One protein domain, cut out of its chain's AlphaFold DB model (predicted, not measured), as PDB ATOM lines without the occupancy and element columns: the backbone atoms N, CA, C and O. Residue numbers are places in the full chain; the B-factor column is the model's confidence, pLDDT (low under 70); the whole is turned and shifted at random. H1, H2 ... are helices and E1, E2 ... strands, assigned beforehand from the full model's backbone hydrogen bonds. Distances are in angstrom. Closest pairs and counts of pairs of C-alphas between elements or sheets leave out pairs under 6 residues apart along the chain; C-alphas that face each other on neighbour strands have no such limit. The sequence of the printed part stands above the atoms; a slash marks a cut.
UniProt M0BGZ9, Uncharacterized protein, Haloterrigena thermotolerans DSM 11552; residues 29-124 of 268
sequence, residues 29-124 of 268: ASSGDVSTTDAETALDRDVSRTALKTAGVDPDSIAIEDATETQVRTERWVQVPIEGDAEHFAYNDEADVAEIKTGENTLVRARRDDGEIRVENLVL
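What this domain is: This is residues 29 to 124 of the 268 residues of an uncharacterized protein of Haloterrigena thermotolerans DSM 11552 (UniProt M0BGZ9). Look first for one strongly twisted sheet of seven strands, a wall with two short helices, H1 and H2, over one face and the other face bare of named helices. H1 crosses the strands on the E3 and E4 part, while H2 packs on E5, E6 and E7. The printed part has 96 residues with two named helices and seven named strands, in the order E1 H1 H2 E2 E3 E4 E5 E6 E7; the sheet runs E1 E2 E3 E4 E5 E6 E7, all antiparallel, and the class is mixed, helices and strands. The whole is compact, with a radius of gyration of the C-alphas of 12.3 A and spans of 32 by 29 by 24 A.

How they stand to each other: Start in the sheet with E2, residues 68 to 72, E3, residues 75 to 81, E4, residues 88 to 92, E5, residues 97 to 103, E6, residues 106 to 113, and E7, residues 116 to 124. They form a meander, each strand the antiparallel neighbour of the one before. For E2 and E3, a hairpin, look at N 70 and O 77, 2.9 A apart and within hydrogen-bond range. Between E4 and E5 find N 90 and O 99 at 2.8 A, and between E6 and E7 find N 109 and O 120 at 2.8 A. E1, residues 31 to 33, is an edge strand beside E2, with N 69 and O 32 at 2.8 A; E7 is the other edge strand. H2, residues 46 to 54, is on the sheet at a height of 6.9 A over it; its closest C-alphas to E6 are those of Ala 51 and Ala 110, 5.1 A apart. On the local plane H2 and E6 stand at 29.6 degrees, only just along the strands. H1, residues 36 to 44, is on the same face at a height of 9.5 A and runs across the strands, at 87 degrees to E3 on the local plane; Ala 39 and Val 78 have the closest C-alphas of H1 and E3, 6.7 A apart. H1 and H2 are close but not clearly touching, with the C-alphas of Leu 43 and Arg 49 closest at 6.5 A. In H1 and H2 every O i to N i+4 pair is within hydrogen-bond range.

Where its parts are: Find C-alpha 31 at (-8.137, -18.917, -21.820), where E1 begins and runs 7.1 A. H1 measures 12.1 A and H2 12.2 A. E2 measures 12.8 A, E3 19.3 A, E4 13.6 A, E5 18.9 A and E6 21.9 A. E7 runs 25.2 A to C-alpha 124 at (-8.278, -38.897, -3.834).

The domain as a whole: The two C-alphas farthest apart, those of Gly 84 and Asp 114, are 33.4 A apart. The printed part has no cut. The link from H2 to E2, residues 55 to 67, is long. The mean pLDDT of the printed part is 84.4; look for values under 70 at residues 29 to 32, 73 to 74 and 84 to 86.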
ATOM      1  N   ALA A  29      -9.286 -16.974 -14.696       44.78
ATOM      2  CA  ALA A  29      -8.909 -17.917 -15.733       44.78
ATOM      3  C   ALA A  29      -9.289 -17.291 -17.084       44.78
ATOM      4  O   ALA A  29     -10.421 -17.415 -17.557       44.78
ATOM      5  N   SER A  30      -8.375 -16.525 -17.676       50.41
ATOM      6  CA  SER A  30      -8.422 -16.240 -19.108       50.41
ATOM      7  C   SER A  30      -7.908 -17.475 -19.843       50.41
ATOM      8  O   SER A  30      -6.937 -18.092 -19.408       50.41
ATOM      9  N   SER A  31      -8.589 -17.853 -20.925       55.19
ATOM     10  CA  SER A  31      -8.137 -18.917 -21.820       55.19
ATOM     11  C   SER A  31      -7.757 -18.344 -23.176       55.19
ATOM     12  O   SER A  31      -8.443 -17.459 -23.700       55.19
ATOM     13  N   GLY A  32      -6.643 -18.824 -23.719       63.31
ATOM     14  CA  GLY A  32      -6.122 -18.442 -25.028       63.31
ATOM     15  C   GLY A  32      -5.545 -19.645 -25.763       63.31
ATOM     16  O   GLY A  32      -5.237 -20.661 -25.143       63.31
ATOM     17  N   ASP A  33      -5.415 -19.536 -27.082       74.81
ATOM     18  CA  ASP A  33      -4.767 -20.571 -27.889       74.81
ATOM     19  C   ASP A  33      -3.249 -20.546 -27.640       74.81
ATOM     20  O   ASP A  33      -2.643 -19.472 -27.570       74.81
ATOM     21  N   VAL A  34      -2.631 -21.725 -27.540       82.44
ATOM     22  CA  VAL A  34      -1.172 -21.883 -27.417       82.44
ATOM     23  C   VAL A  34      -0.607 -22.351 -28.751       82.44
ATOM     24  O   VAL A  34      -1.250 -23.095 -29.489       82.44
ATOM     25  N   SER A  35       0.602 -21.902 -29.098       84.75
ATOM     26  CA  SER A  35       1.251 -22.402 -30.309       84.75
ATOM     27  C   SER A  35       1.627 -23.878 -30.139       84.75
ATOM     28  O   SER A  35       2.050 -24.297 -29.062       84.75
ATOM     29  N   THR A  36       1.540 -24.672 -31.207       86.25
ATOM     30  CA  THR A  36       1.942 -26.090 -31.153       86.25
ATOM     31  C   THR A  36       3.389 -26.246 -30.679       86.25
ATOM     32  O   THR A  36       3.686 -27.148 -29.910       86.25
ATOM     33  N   THR A  37       4.276 -25.318 -31.054       86.94
ATOM     34  CA  THR A  37       5.676 -25.286 -30.606       86.94
ATOM     35  C   THR A  37       5.824 -25.060 -29.100       86.94
ATOM     36  O   THR A  37       6.691 -25.672 -28.476       86.94
ATOM     37  N   ASP A  38       5.000 -24.204 -28.493       86.56
ATOM     38  CA  ASP A  38       5.033 -23.993 -27.041       86.56
ATOM     39  C   ASP A  38       4.523 -25.234 -26.297       86.56
ATOM     40  O   ASP A  38       5.117 -25.640 -25.300       86.56
ATOM     41  N   ALA A  39       3.469 -25.874 -26.811       87.44
ATOM     42  CA  ALA A  39       2.938 -27.117 -26.259       87.44
ATOM     43  C   ALA A  39       3.941 -28.281 -26.382       87.44
ATOM     44  O   ALA A  39       4.194 -28.976 -25.400       87.44
ATOM     45  N   GLU A  40       4.593 -28.440 -27.537       90.75
ATOM     46  CA  GLU A  40       5.704 -29.385 -27.723       90.75
ATOM     47  C   GLU A  40       6.838 -29.105 -26.734       90.75
ATOM     48  O   GLU A  40       7.331 -30.019 -26.080       90.75
ATOM     49  N   THR A  41       7.216 -27.835 -26.564       91.56
ATOM     50  CA  THR A  41       8.267 -27.443 -25.615       91.56
ATOM     51  C   THR A  41       7.886 -27.789 -24.178       91.56
ATOM     52  O   THR A  41       8.741 -28.255 -23.427       91.56
ATOM     53  N   ALA A  42       6.626 -27.574 -23.787       91.00
ATOM     54  CA  ALA A  42       6.116 -27.938 -22.469       91.00
ATOM     55  C   ALA A  42       6.182 -29.454 -22.241       91.00
ATOM     56  O   ALA A  42       6.650 -29.895 -21.192       91.00
ATOM     57  N   LEU A  43       5.786 -30.255 -23.232       91.50
ATOM     58  CA  LEU A  43       5.830 -31.719 -23.179       91.50
ATOM     59  C   LEU A  43       7.262 -32.275 -23.186       91.50
ATOM     60  O   LEU A  43       7.520 -33.326 -22.598       91.50
ATOM     61  N   ASP A  44       8.208 -31.564 -23.805       93.06
ATOM     62  CA  ASP A  44       9.604 -31.996 -23.908       93.06
ATOM     63  C   ASP A  44      10.401 -31.827 -22.603       93.06
ATOM     64  O   ASP A  44      11.484 -32.401 -22.458       93.06
ATOM     65  N   ARG A  45       9.875 -31.066 -21.634       94.12
ATOM     66  CA  ARG A  45      10.529 -30.846 -20.337       94.12
ATOM     67  C   ARG A  45      10.642 -32.137 -19.537       94.12
ATOM     68  O   ARG A  45       9.714 -32.940 -19.485       94.12
ATOM     69  N   ASP A  46      11.754 -32.289 -18.820       94.81
ATOM     70  CA  ASP A  46      12.001 -33.476 -17.994       94.81
ATOM     71  C   ASP A  46      10.904 -33.701 -16.938       94.81
ATOM     72  O   ASP A  46      10.517 -34.845 -16.702       94.81
ATOM     73  N   VAL A  47      10.376 -32.629 -16.328       93.94
ATOM     74  CA  VAL A  47       9.266 -32.717 -15.359       93.94
ATOM     75  C   VAL A  47       7.997 -33.255 -16.022       93.94
ATOM     76  O   VAL A  47       7.390 -34.191 -15.510       93.94
ATOM     77  N   SER A  48       7.663 -32.771 -17.219       94.50
ATOM     78  CA  SER A  48       6.506 -33.213 -18.002       94.50
ATOM     79  C   SER A  48       6.625 -34.665 -18.437       94.50
ATOM     80  O   SER A  48       5.705 -35.453 -18.228       94.50
ATOM     81  N   ARG A  49       7.785 -35.064 -18.968       94.94
ATOM     82  CA  ARG A  49       8.051 -36.461 -19.339       94.94
ATOM     83  C   ARG A  49       7.981 -37.394 -18.134       94.94
ATOM     84  O   ARG A  49       7.504 -38.521 -18.262       94.94
ATOM     85  N   THR A  50       8.448 -36.937 -16.972       95.25
ATOM     86  CA  THR A  50       8.368 -37.706 -15.726       95.25
ATOM     87  C   THR A  50       6.916 -37.881 -15.293       95.25
ATOM     88  O   THR A  50       6.504 -39.016 -15.063       95.25
ATOM     89  N   ALA A  51       6.123 -36.803 -15.274       93.31
ATOM     90  CA  ALA A  51       4.695 -36.883 -14.974       93.31
ATOM     91  C   ALA A  51       3.974 -37.845 -15.933       93.31
ATOM     92  O   ALA A  51       3.287 -38.752 -15.472       93.31
ATOM     93  N   LEU A  52       4.171 -37.702 -17.252       93.31
ATOM     94  CA  LEU A  52       3.529 -38.542 -18.279       93.31
ATOM     95  C   LEU A  52       3.861 -40.020 -18.087       93.31
ATOM     96  O   LEU A  52       2.974 -40.874 -18.127       93.31
ATOM     97  N   LYS A  53       5.132 -40.317 -17.806       93.69
ATOM     98  CA  LYS A  53       5.590 -41.677 -17.536       93.69
ATOM     99  C   LYS A  53       4.953 -42.255 -16.270       93.69
ATOM    100  O   LYS A  53       4.501 -43.396 -16.314       93.69
ATOM    101  N   THR A  54       4.919 -41.506 -15.167       93.25
ATOM    102  CA  THR A  54       4.296 -41.962 -13.910       93.25
ATOM    103  C   THR A  54       2.791 -42.154 -14.068       93.25
ATOM    104  O   THR A  54       2.238 -43.134 -13.579       93.25
ATOM    105  N   ALA A  55       2.137 -41.270 -14.820       90.94
ATOM    106  CA  ALA A  55       0.723 -41.367 -15.160       90.94
ATOM    107  C   ALA A  55       0.396 -42.523 -16.124       90.94
ATOM    108  O   ALA A  55      -0.778 -42.819 -16.332       90.94
ATOM    109  N   GLY A  56       1.403 -43.169 -16.725       90.44
ATOM    110  CA  GLY A  56       1.202 -44.219 -17.722       90.44
ATOM    111  C   GLY A  56       0.582 -43.711 -19.028       90.44
ATOM    112  O   GLY A  56      -0.047 -44.490 -19.741       90.44
ATOM    113  N   VAL A  57       0.735 -42.419 -19.332       89.75
ATOM    114  CA  VAL A  57       0.173 -41.785 -20.529       89.75
ATOM    115  C   VAL A  57       1.100 -41.999 -21.720       89.75
ATOM    116  O   VAL A  57       2.302 -41.739 -21.643       89.75
ATOM    117  N   ASP A  58       0.528 -42.445 -22.837       85.19
ATOM    118  CA  ASP A  58       1.232 -42.548 -24.114       85.19
ATOM    119  C   ASP A  58       1.404 -41.146 -24.729       85.19
ATOM    120  O   ASP A  58       0.399 -40.465 -24.944       85.19
ATOM    121  N   PRO A  59       2.630 -40.684 -25.040       82.00
ATOM    122  CA  PRO A  59       2.841 -39.402 -25.709       82.00
ATOM    123  C   PRO A  59       2.051 -39.235 -27.015       82.00
ATOM    124  O   PRO A  59       1.663 -38.116 -27.339       82.00
ATOM    125  N   ASP A  60       1.770 -40.329 -27.734       82.88
ATOM    126  CA  ASP A  60       1.013 -40.288 -28.992       82.88
ATOM    127  C   ASP A  60      -0.487 -39.994 -28.779       82.88
ATOM    128  O   ASP A  60      -1.196 -39.669 -29.729       82.88
ATOM    129  N   SER A  61      -0.980 -40.080 -27.537       84.19
ATOM    130  CA  SER A  61      -2.366 -39.749 -27.169       84.19
ATOM    131  C   SER A  61      -2.592 -38.258 -26.885       84.19
ATOM    132  O   SER A  61      -3.702 -37.849 -26.550       84.19
ATOM    133  N   ILE A  62      -1.554 -37.428 -26.988       85.69
ATOM    134  CA  ILE A  62      -1.615 -36.016 -26.609       85.69
ATOM    135  C   ILE A  62      -2.048 -35.161 -27.804       85.69
ATOM    136  O   ILE A  62      -1.358 -35.084 -28.820       85.69
ATOM    137  N   ALA A  63      -3.173 -34.458 -27.663       85.69
ATOM    138  CA  ALA A  63      -3.750 -33.623 -28.714       85.69
ATOM    139  C   ALA A  63      -3.128 -32.214 -28.717       85.69
ATOM    140  O   ALA A  63      -3.756 -31.233 -28.316       85.69
ATOM    141  N   ILE A  64      -1.872 -32.112 -29.162       85.31
ATOM    142  CA  ILE A  64      -1.084 -30.865 -29.163       85.31
ATOM    143  C   ILE A  64      -1.782 -29.732 -29.931       85.31
ATOM    144  O   ILE A  64      -1.685 -28.572 -29.527       85.31
ATOM    145  N   GLU A  65      -2.508 -30.033 -31.013       83.06
ATOM    146  CA  GLU A  65      -3.275 -29.021 -31.755       83.06
ATOM    147  C   GLU A  65      -4.407 -28.356 -30.956       83.06
ATOM    148  O   GLU A  65      -4.817 -27.251 -31.308       83.06
ATOM    149  N   ASP A  66      -4.889 -29.004 -29.895       83.00
ATOM    150  CA  ASP A  66      -5.957 -28.511 -29.024       83.00
ATOM    151  C   ASP A  66      -5.381 -27.877 -27.734       83.00
ATOM    152  O   ASP A  66      -6.099 -27.693 -26.745       83.00
ATOM    153  N   ALA A  67      -4.083 -27.545 -27.718       85.56
ATOM    154  CA  ALA A  67      -3.428 -26.929 -26.572       85.56
ATOM    155  C   ALA A  67      -3.981 -25.527 -26.264       85.56
ATOM    156  O   ALA A  67      -4.180 -24.685 -27.143       85.56
ATOM    157  N   THR A  68      -4.169 -25.254 -24.978       85.81
ATOM    158  CA  THR A  68      -4.694 -23.985 -24.475       85.81
ATOM    159  C   THR A  68      -3.822 -23.431 -23.367       85.81
ATOM    160  O   THR A  68      -3.043 -24.136 -22.732       85.81
ATOM    161  N   GLU A  69      -3.949 -22.137 -23.134       84.38
ATOM    162  CA  GLU A  69      -3.351 -21.443 -22.011       84.38
ATOM    163  C   GLU A  69      -4.441 -21.158 -20.997       84.38
ATOM    164  O   GLU A  69      -5.536 -20.751 -21.379       84.38
ATOM    165  N   THR A  70      -4.138 -21.322 -19.718       78.62
ATOM    166  CA  THR A  70      -4.964 -20.801 -18.632       78.62
ATOM    167  C   THR A  70      -4.090 -20.045 -17.653       78.62
ATOM    168  O   THR A  70      -3.017 -20.512 -17.276       78.62
ATOM    169  N   GLN A  71      -4.565 -18.889 -17.203       75.69
ATOM    170  CA  GLN A  71      -3.937 -18.184 -16.096       75.69
ATOM    171  C   GLN A  71      -4.561 -18.620 -14.766       75.69
ATOM    172  O   GLN A  71      -5.766 -18.488 -14.553       75.69
ATOM    173  N   VAL A  72      -3.737 -19.142 -13.858       70.56
ATOM    174  CA  VAL A  72      -4.143 -19.494 -12.492       70.56
ATOM    175  C   VAL A  72      -3.406 -18.566 -11.543       70.56
ATOM    176  O   VAL A  72      -2.181 -18.575 -11.471       70.56
ATOM    177  N   ARG A  73      -4.160 -17.746 -10.806       68.88
ATOM    178  CA  ARG A  73      -3.626 -16.610 -10.039       68.88
ATOM    179  C   ARG A  73      -2.843 -15.669 -10.966       68.88
ATOM    180  O   ARG A  73      -3.458 -14.978 -11.772       68.88
ATOM    181  N   THR A  74      -1.520 -15.636 -10.852       69.12
ATOM    182  CA  THR A  74      -0.616 -14.868 -11.718       69.12
ATOM    183  C   THR A  74       0.132 -15.742 -12.713       69.12
ATOM    184  O   THR A  74       0.708 -15.202 -13.651       69.12
ATOM    185  N   GLU A  75       0.101 -17.060 -12.533       76.62
ATOM    186  CA  GLU A  75       0.971 -17.991 -13.239       76.62
ATOM    187  C   GLU A  75       0.305 -18.550 -14.496       76.62
ATOM    188  O   GLU A  75      -0.910 -18.795 -14.545       76.62
ATOM    189  N   ARG A  76       1.127 -18.764 -15.517       84.88
ATOM    190  CA  ARG A  76       0.718 -19.294 -16.812       84.88
ATOM    191  C   ARG A  76       0.756 -20.822 -16.805       84.88
ATOM    192  O   ARG A  76       1.768 -21.422 -16.467       84.88
ATOM    193  N   TRP A  77      -0.332 -21.442 -17.256       87.56
ATOM    194  CA  TRP A  77      -0.429 -22.889 -17.429       87.56
ATOM    195  C   TRP A  77      -0.711 -23.241 -18.885       87.56
ATOM    196  O   TRP A  77      -1.731 -22.827 -19.435       87.56
ATOM    197  N   VAL A  78       0.162 -24.038 -19.494       89.31
ATOM    198  CA  VAL A  78      -0.085 -24.686 -20.786       89.31
ATOM    199  C   VAL A  78      -0.834 -25.982 -20.529       89.31
ATOM    200  O   VAL A  78      -0.340 -26.844 -19.809       89.31
ATOM    201  N   GLN A  79      -2.015 -26.130 -21.113       89.06
ATOM    202  CA  GLN A  79      -2.857 -27.311 -20.984       89.06
ATOM    203  C   GLN A  79      -3.002 -28.009 -22.319       89.06
ATOM    204  O   GLN A  79      -3.254 -27.363 -23.334       89.06
ATOM    205  N   VAL A  80      -2.893 -29.331 -22.308       88.62
ATOM    206  CA  VAL A  80      -3.052 -30.144 -23.508       88.62
ATOM    207  C   VAL A  80      -4.010 -31.293 -23.197       88.62
ATOM    208  O   VAL A  80      -3.780 -32.019 -22.223       88.62
ATOM    209  N   PRO A  81      -5.100 -31.462 -23.966       86.19
ATOM    210  CA  PRO A  81      -5.982 -32.610 -23.806       86.19
ATOM    211  C   PRO A  81      -5.243 -33.919 -24.092       86.19
ATOM    212  O   PRO A  81      -4.374 -33.977 -24.968       86.19
ATOM    213  N   ILE A  82      -5.617 -34.970 -23.369       84.75
ATOM    214  CA  ILE A  82      -5.106 -36.322 -23.585       84.75
ATOM    215  C   ILE A  82      -6.278 -37.203 -24.036       84.75
ATOM    216  O   ILE A  82      -7.383 -37.112 -23.501       84.75
ATOM    217  N   GLU A  83      -6.066 -38.031 -25.053       75.38
ATOM    218  CA  GLU A  83      -7.024 -39.054 -25.461       75.38
ATOM    219  C   GLU A  83      -6.912 -40.291 -24.550       75.38
ATOM    220  O   GLU A  83      -5.819 -40.801 -24.308       75.38
ATOM    221  N   GLY A  84      -8.041 -40.837 -24.085       66.19
ATOM    222  CA  GLY A  84      -8.073 -42.072 -23.285       66.19
ATOM    223  C   GLY A  84      -8.483 -41.851 -21.828       66.19
ATOM    224  O   GLY A  84      -9.396 -41.072 -21.566       66.19
ATOM    225  N   ASP A  85      -7.861 -42.595 -20.902       56.84
ATOM    226  CA  ASP A  85      -8.197 -42.579 -19.466       56.84
ATOM    227  C   ASP A  85      -7.696 -41.309 -18.757       56.84
ATOM    228  O   ASP A  85      -8.308 -40.858 -17.792       56.84
ATOM    229  N   ALA A  86      -6.612 -40.700 -19.249       63.62
ATOM    230  CA  ALA A  86      -6.173 -39.399 -18.766       63.62
ATOM    231  C   ALA A  86      -6.940 -38.269 -19.440       63.62
ATOM    232  O   ALA A  86      -7.151 -38.281 -20.647       63.62
ATOM    233  N   GLU A  87      -7.353 -37.282 -18.647       76.69
ATOM    234  CA  GLU A  87      -8.221 -36.216 -19.130       76.69
ATOM    235  C   GLU A  87      -7.395 -35.060 -19.698       76.69
ATOM    236  O   GLU A  87      -7.686 -34.557 -20.781       76.69
ATOM    237  N   HIS A  88      -6.377 -34.609 -18.959       84.50
ATOM    238  CA  HIS A  88      -5.638 -33.392 -19.289       84.50
ATOM    239  C   HIS A  88      -4.219 -33.411 -18.713       84.50
ATOM    240  O   HIS A  88      -4.002 -33.813 -17.566       84.50
ATOM    241  N   PHE A  89      -3.280 -32.890 -19.499       90.44
ATOM    242  CA  PHE A  89      -1.953 -32.457 -19.074       90.44
ATOM    243  C   PHE A  89      -1.972 -30.949 -18.811       90.44
ATOM    244  O   PHE A  89      -2.606 -30.200 -19.556       90.44
ATOM    245  N   ALA A  90      -1.246 -30.500 -17.793       90.88
ATOM    246  CA  ALA A  90      -1.011 -29.094 -17.510       90.88
ATOM    247  C   ALA A  90       0.451 -28.864 -17.104       90.88
ATOM    248  O   ALA A  90       1.010 -29.634 -16.330       90.88
ATOM    249  N   TYR A  91       1.071 -27.793 -17.591       91.69
ATOM    250  CA  TYR A  91       2.447 -27.421 -17.266       91.69
ATOM    251  C   TYR A  91       2.567 -25.940 -16.951       91.69
ATOM    252  O   TYR A  91       1.992 -25.106 -17.648       91.69
ATOM    253  N   ASN A  92       3.360 -25.635 -15.933       89.94
ATOM    254  CA  ASN A  92       3.710 -24.294 -15.503       89.94
ATOM    255  C   ASN A  92       5.227 -24.120 -15.584       89.94
ATOM    256  O   ASN A  92       5.982 -24.852 -14.938       89.94
ATOM    257  N   ASP A  93       5.667 -23.161 -16.394       87.38
ATOM    258  CA  ASP A  93       7.081 -22.895 -16.644       87.38
ATOM    259  C   ASP A  93       7.756 -22.127 -15.506       87.38
ATOM    260  O   ASP A  93       8.916 -22.395 -15.196       87.38
ATOM    261  N   GLU A  94       7.036 -21.209 -14.860       85.00
ATOM    262  CA  GLU A  94       7.538 -20.416 -13.732       85.00
ATOM    263  C   GLU A  94       7.859 -21.288 -12.507       85.00
ATOM    264  O   GLU A  94       8.886 -21.093 -11.855       85.00
ATOM    265  N   ALA A  95       7.000 -22.268 -12.218       81.00
ATOM    266  CA  ALA A  95       7.133 -23.184 -11.091       81.00
ATOM    267  C   ALA A  95       7.908 -24.475 -11.432       81.00
ATOM    268  O   ALA A  95       8.253 -25.228 -10.523       81.00
ATOM    269  N   ASP A  96       8.177 -24.740 -12.717       88.94
ATOM    270  CA  ASP A  96       8.702 -26.015 -13.241       88.94
ATOM    271  C   ASP A  96       7.907 -27.229 -12.715       88.94
ATOM    272  O   ASP A  96       8.456 -28.184 -12.151       88.94
ATOM    273  N   VAL A  97       6.579 -27.157 -12.882       89.50
ATOM    274  CA  VAL A  97       5.609 -28.164 -12.425       89.50
ATOM    275  C   VAL A  97       4.776 -28.667 -13.597       89.50
ATOM    276  O   VAL A  97       4.219 -27.878 -14.357       89.50
ATOM    277  N   ALA A  98       4.640 -29.986 -13.701       92.06
ATOM    278  CA  ALA A  98       3.695 -30.652 -14.585       92.06
ATOM    279  C   ALA A  98       2.653 -31.423 -13.769       92.06
ATOM    280  O   ALA A  98       2.992 -32.115 -12.810       92.06
ATOM    281  N   GLU A  99       1.392 -31.335 -14.175       90.94
ATOM    282  CA  GLU A  99       0.259 -32.045 -13.594       90.94
ATOM    283  C   GLU A  99      -0.480 -32.842 -14.666       90.94
ATOM    284  O   GLU A  99      -0.667 -32.383 -15.792       90.94
ATOM    285  N   ILE A 100      -0.938 -34.037 -14.305       90.25
ATOM    286  CA  ILE A 100      -1.769 -34.879 -15.158       90.25
ATOM    287  C   ILE A 100      -2.915 -35.411 -14.329       90.25
ATOM    288  O   ILE A 100      -2.713 -36.097 -13.327       90.25
ATOM    289  N   LYS A 101      -4.126 -35.143 -14.796       86.44
ATOM    290  CA  LYS A 101      -5.328 -35.735 -14.230       86.44
ATOM    291  C   LYS A 101      -5.649 -37.017 -14.992       86.44
ATOM    292  O   LYS A 101      -6.017 -36.956 -16.164       86.44
ATOM    293  N   THR A 102      -5.486 -38.171 -14.343       77.06
ATOM    294  CA  THR A 102      -5.714 -39.499 -14.954       77.06
ATOM    295  C   THR A 102      -7.127 -40.053 -14.727       77.06
ATOM    296  O   THR A 102      -7.406 -41.202 -15.047       77.06
ATOM    297  N   GLY A 103      -8.006 -39.247 -14.130       78.06
ATOM    298  CA  GLY A 103      -9.374 -39.591 -13.762       78.06
ATOM    299  C   GLY A 103      -9.929 -38.575 -12.763       78.06
ATOM    300  O   GLY A 103      -9.214 -37.674 -12.328       78.06
ATOM    301  N   GLU A 104     -11.199 -38.702 -12.369       75.25
ATOM    302  CA  GLU A 104     -11.851 -37.720 -11.482       75.25
ATOM    303  C   GLU A 104     -11.132 -37.537 -10.137       75.25
ATOM    304  O   GLU A 104     -11.093 -36.423  -9.620       75.25
ATOM    305  N   ASN A 105     -10.518 -38.606  -9.627       81.62
ATOM    306  CA  ASN A 105      -9.922 -38.672  -8.295       81.62
ATOM    307  C   ASN A 105      -8.425 -39.008  -8.317       81.62
ATOM    308  O   ASN A 105      -7.899 -39.519  -7.330       81.62
ATOM    309  N   THR A 106      -7.732 -38.785  -9.433       86.00
ATOM    310  CA  THR A 106      -6.303 -39.094  -9.544       86.00
ATOM    311  C   THR A 106      -5.528 -37.942 -10.160       86.00
ATOM    312  O   THR A 106      -5.939 -37.346 -11.159       86.00
ATOM    313  N   LEU A 107      -4.386 -37.629  -9.554       87.94
ATOM    314  CA  LEU A 107      -3.509 -36.543  -9.968       87.94
ATOM    315  C   LEU A 107      -2.060 -37.003  -9.869       87.94
ATOM    316  O   LEU A 107      -1.579 -37.323  -8.788       87.94
ATOM    317  N   VAL A 108      -1.344 -36.973 -10.986       90.44
ATOM    318  CA  VAL A 108       0.113 -37.071 -10.987       90.44
ATOM    319  C   VAL A 108       0.681 -35.667 -11.068       90.44
ATOM    320  O   VAL A 108       0.321 -34.911 -11.967       90.44
ATOM    321  N   ARG A 109       1.593 -35.326 -10.161       90.50
ATOM    322  CA  ARG A 109       2.344 -34.074 -10.196       90.50
ATOM    323  C   ARG A 109       3.831 -34.378 -10.208       90.50
ATOM    324  O   ARG A 109       4.319 -35.107  -9.356       90.50
ATOM    325  N   ALA A 110       4.559 -33.791 -11.147       92.06
ATOM    326  CA  ALA A 110       6.014 -33.766 -11.123       92.06
ATOM    327  C   ALA A 110       6.491 -32.324 -10.978       92.06
ATOM    328  O   ALA A 110       6.020 -31.434 -11.683       92.06
ATOM    329  N   ARG A 111       7.440 -32.099 -10.075       90.12
ATOM    330  CA  ARG A 111       7.988 -30.778  -9.771       90.12
ATOM    331  C   ARG A 111       9.492 -30.865  -9.606       90.12
ATOM    332  O   ARG A 111       9.997 -31.848  -9.066       90.12
ATOM    333  N   ARG A 112      10.210 -29.824 -10.023       87.75
ATOM    334  CA  ARG A 112      11.627 -29.689  -9.688       87.75
ATOM    335  C   ARG A 112      11.816 -28.974  -8.353       87.75
ATOM    336  O   ARG A 112      11.482 -27.801  -8.228       87.75
ATOM    337  N   ASP A 113      12.434 -29.661  -7.398       80.88
ATOM    338  CA  ASP A 113      12.845 -29.110  -6.106       80.88
ATOM    339  C   ASP A 113      14.342 -29.357  -5.894       80.88
ATOM    340  O   ASP A 113      14.824 -30.479  -6.034       80.88
ATOM    341  N   ASP A 114      15.098 -28.295  -5.597       80.06
ATOM    342  CA  ASP A 114      16.551 -28.339  -5.353       80.06
ATOM    343  C   ASP A 114      17.369 -29.082  -6.435       80.06
ATOM    344  O   ASP A 114      18.426 -29.657  -6.180       80.06
ATOM    345  N   GLY A 115      16.896 -29.028  -7.684       82.44
ATOM    346  CA  GLY A 115      17.536 -29.651  -8.846       82.44
ATOM    347  C   GLY A 115      17.072 -31.077  -9.148       82.44
ATOM    348  O   GLY A 115      17.310 -31.553 -10.261       82.44
ATOM    349  N   GLU A 116      16.347 -31.721  -8.236       89.12
ATOM    350  CA  GLU A 116      15.776 -33.060  -8.409       89.12
ATOM    351  C   GLU A 116      14.300 -32.989  -8.806       89.12
ATOM    352  O   GLU A 116      13.594 -32.045  -8.457       89.12
ATOM    353  N   ILE A 117      13.823 -33.982  -9.560       90.88
ATOM    354  CA  ILE A 117      12.403 -34.087  -9.908       90.88
ATOM    355  C   ILE A 117      11.730 -34.958  -8.856       90.88
ATOM    356  O   ILE A 117      12.038 -36.145  -8.745       90.88
ATOM    357  N   ARG A 118      10.808 -34.364  -8.105       89.12
ATOM    358  CA  ARG A 118       9.915 -35.062  -7.183       89.12
ATOM    359  C   ARG A 118       8.598 -35.348  -7.874       89.12
ATOM    360  O   ARG A 118       8.125 -34.542  -8.676       89.12
ATOM    361  N   VAL A 119       8.031 -36.502  -7.560       91.06
ATOM    362  CA  VAL A 119       6.787 -36.975  -8.152       91.06
ATOM    363  C   VAL A 119       5.816 -37.313  -7.038       91.06
ATOM    364  O   VAL A 119       6.189 -37.964  -6.069       91.06
ATOM    365  N   GLU A 120       4.584 -36.861  -7.202       89.12
ATOM    366  CA  GLU A 120       3.436 -37.205  -6.381       89.12
ATOM    367  C   GLU A 120       2.453 -37.953  -7.280       89.12
ATOM    368  O   GLU A 120       2.119 -37.473  -8.367       89.12
ATOM    369  N   ASN A 121       1.987 -39.120  -6.846       91.25
ATOM    370  CA  ASN A 121       0.974 -39.891  -7.559       91.25
ATOM    371  C   ASN A 121      -0.240 -40.055  -6.650       91.25
ATOM    372  O   ASN A 121      -0.353 -41.011  -5.889       91.25
ATOM    373  N   LEU A 122      -1.112 -39.058  -6.676       88.62
ATOM    374  CA  LEU A 122      -2.160 -38.881  -5.690       88.62
ATOM    375  C   LEU A 122      -3.445 -39.580  -6.123       88.62
ATOM    376  O   LEU A 122      -3.965 -39.333  -7.213       88.62
ATOM    377  N   VAL A 123      -3.996 -40.387  -5.222       89.94
ATOM    378  CA  VAL A 123      -5.370 -40.891  -5.288       89.94
ATOM    379  C   VAL A 123      -6.193 -40.208  -4.206       89.94
ATOM    380  O   VAL A 123      -5.773 -40.107  -3.054       89.94
ATOM    381  N   LEU A 124      -7.368 -39.739  -4.599       85.75
ATOM    382  CA  LEU A 124      -8.278 -38.897  -3.834       85.75
ATOM    383  C   LEU A 124      -9.631 -39.609  -3.668       85.75
ATOM    384  O   LEU A 124      -9.903 -40.633  -4.299       85.75
TER     385      LEU A 124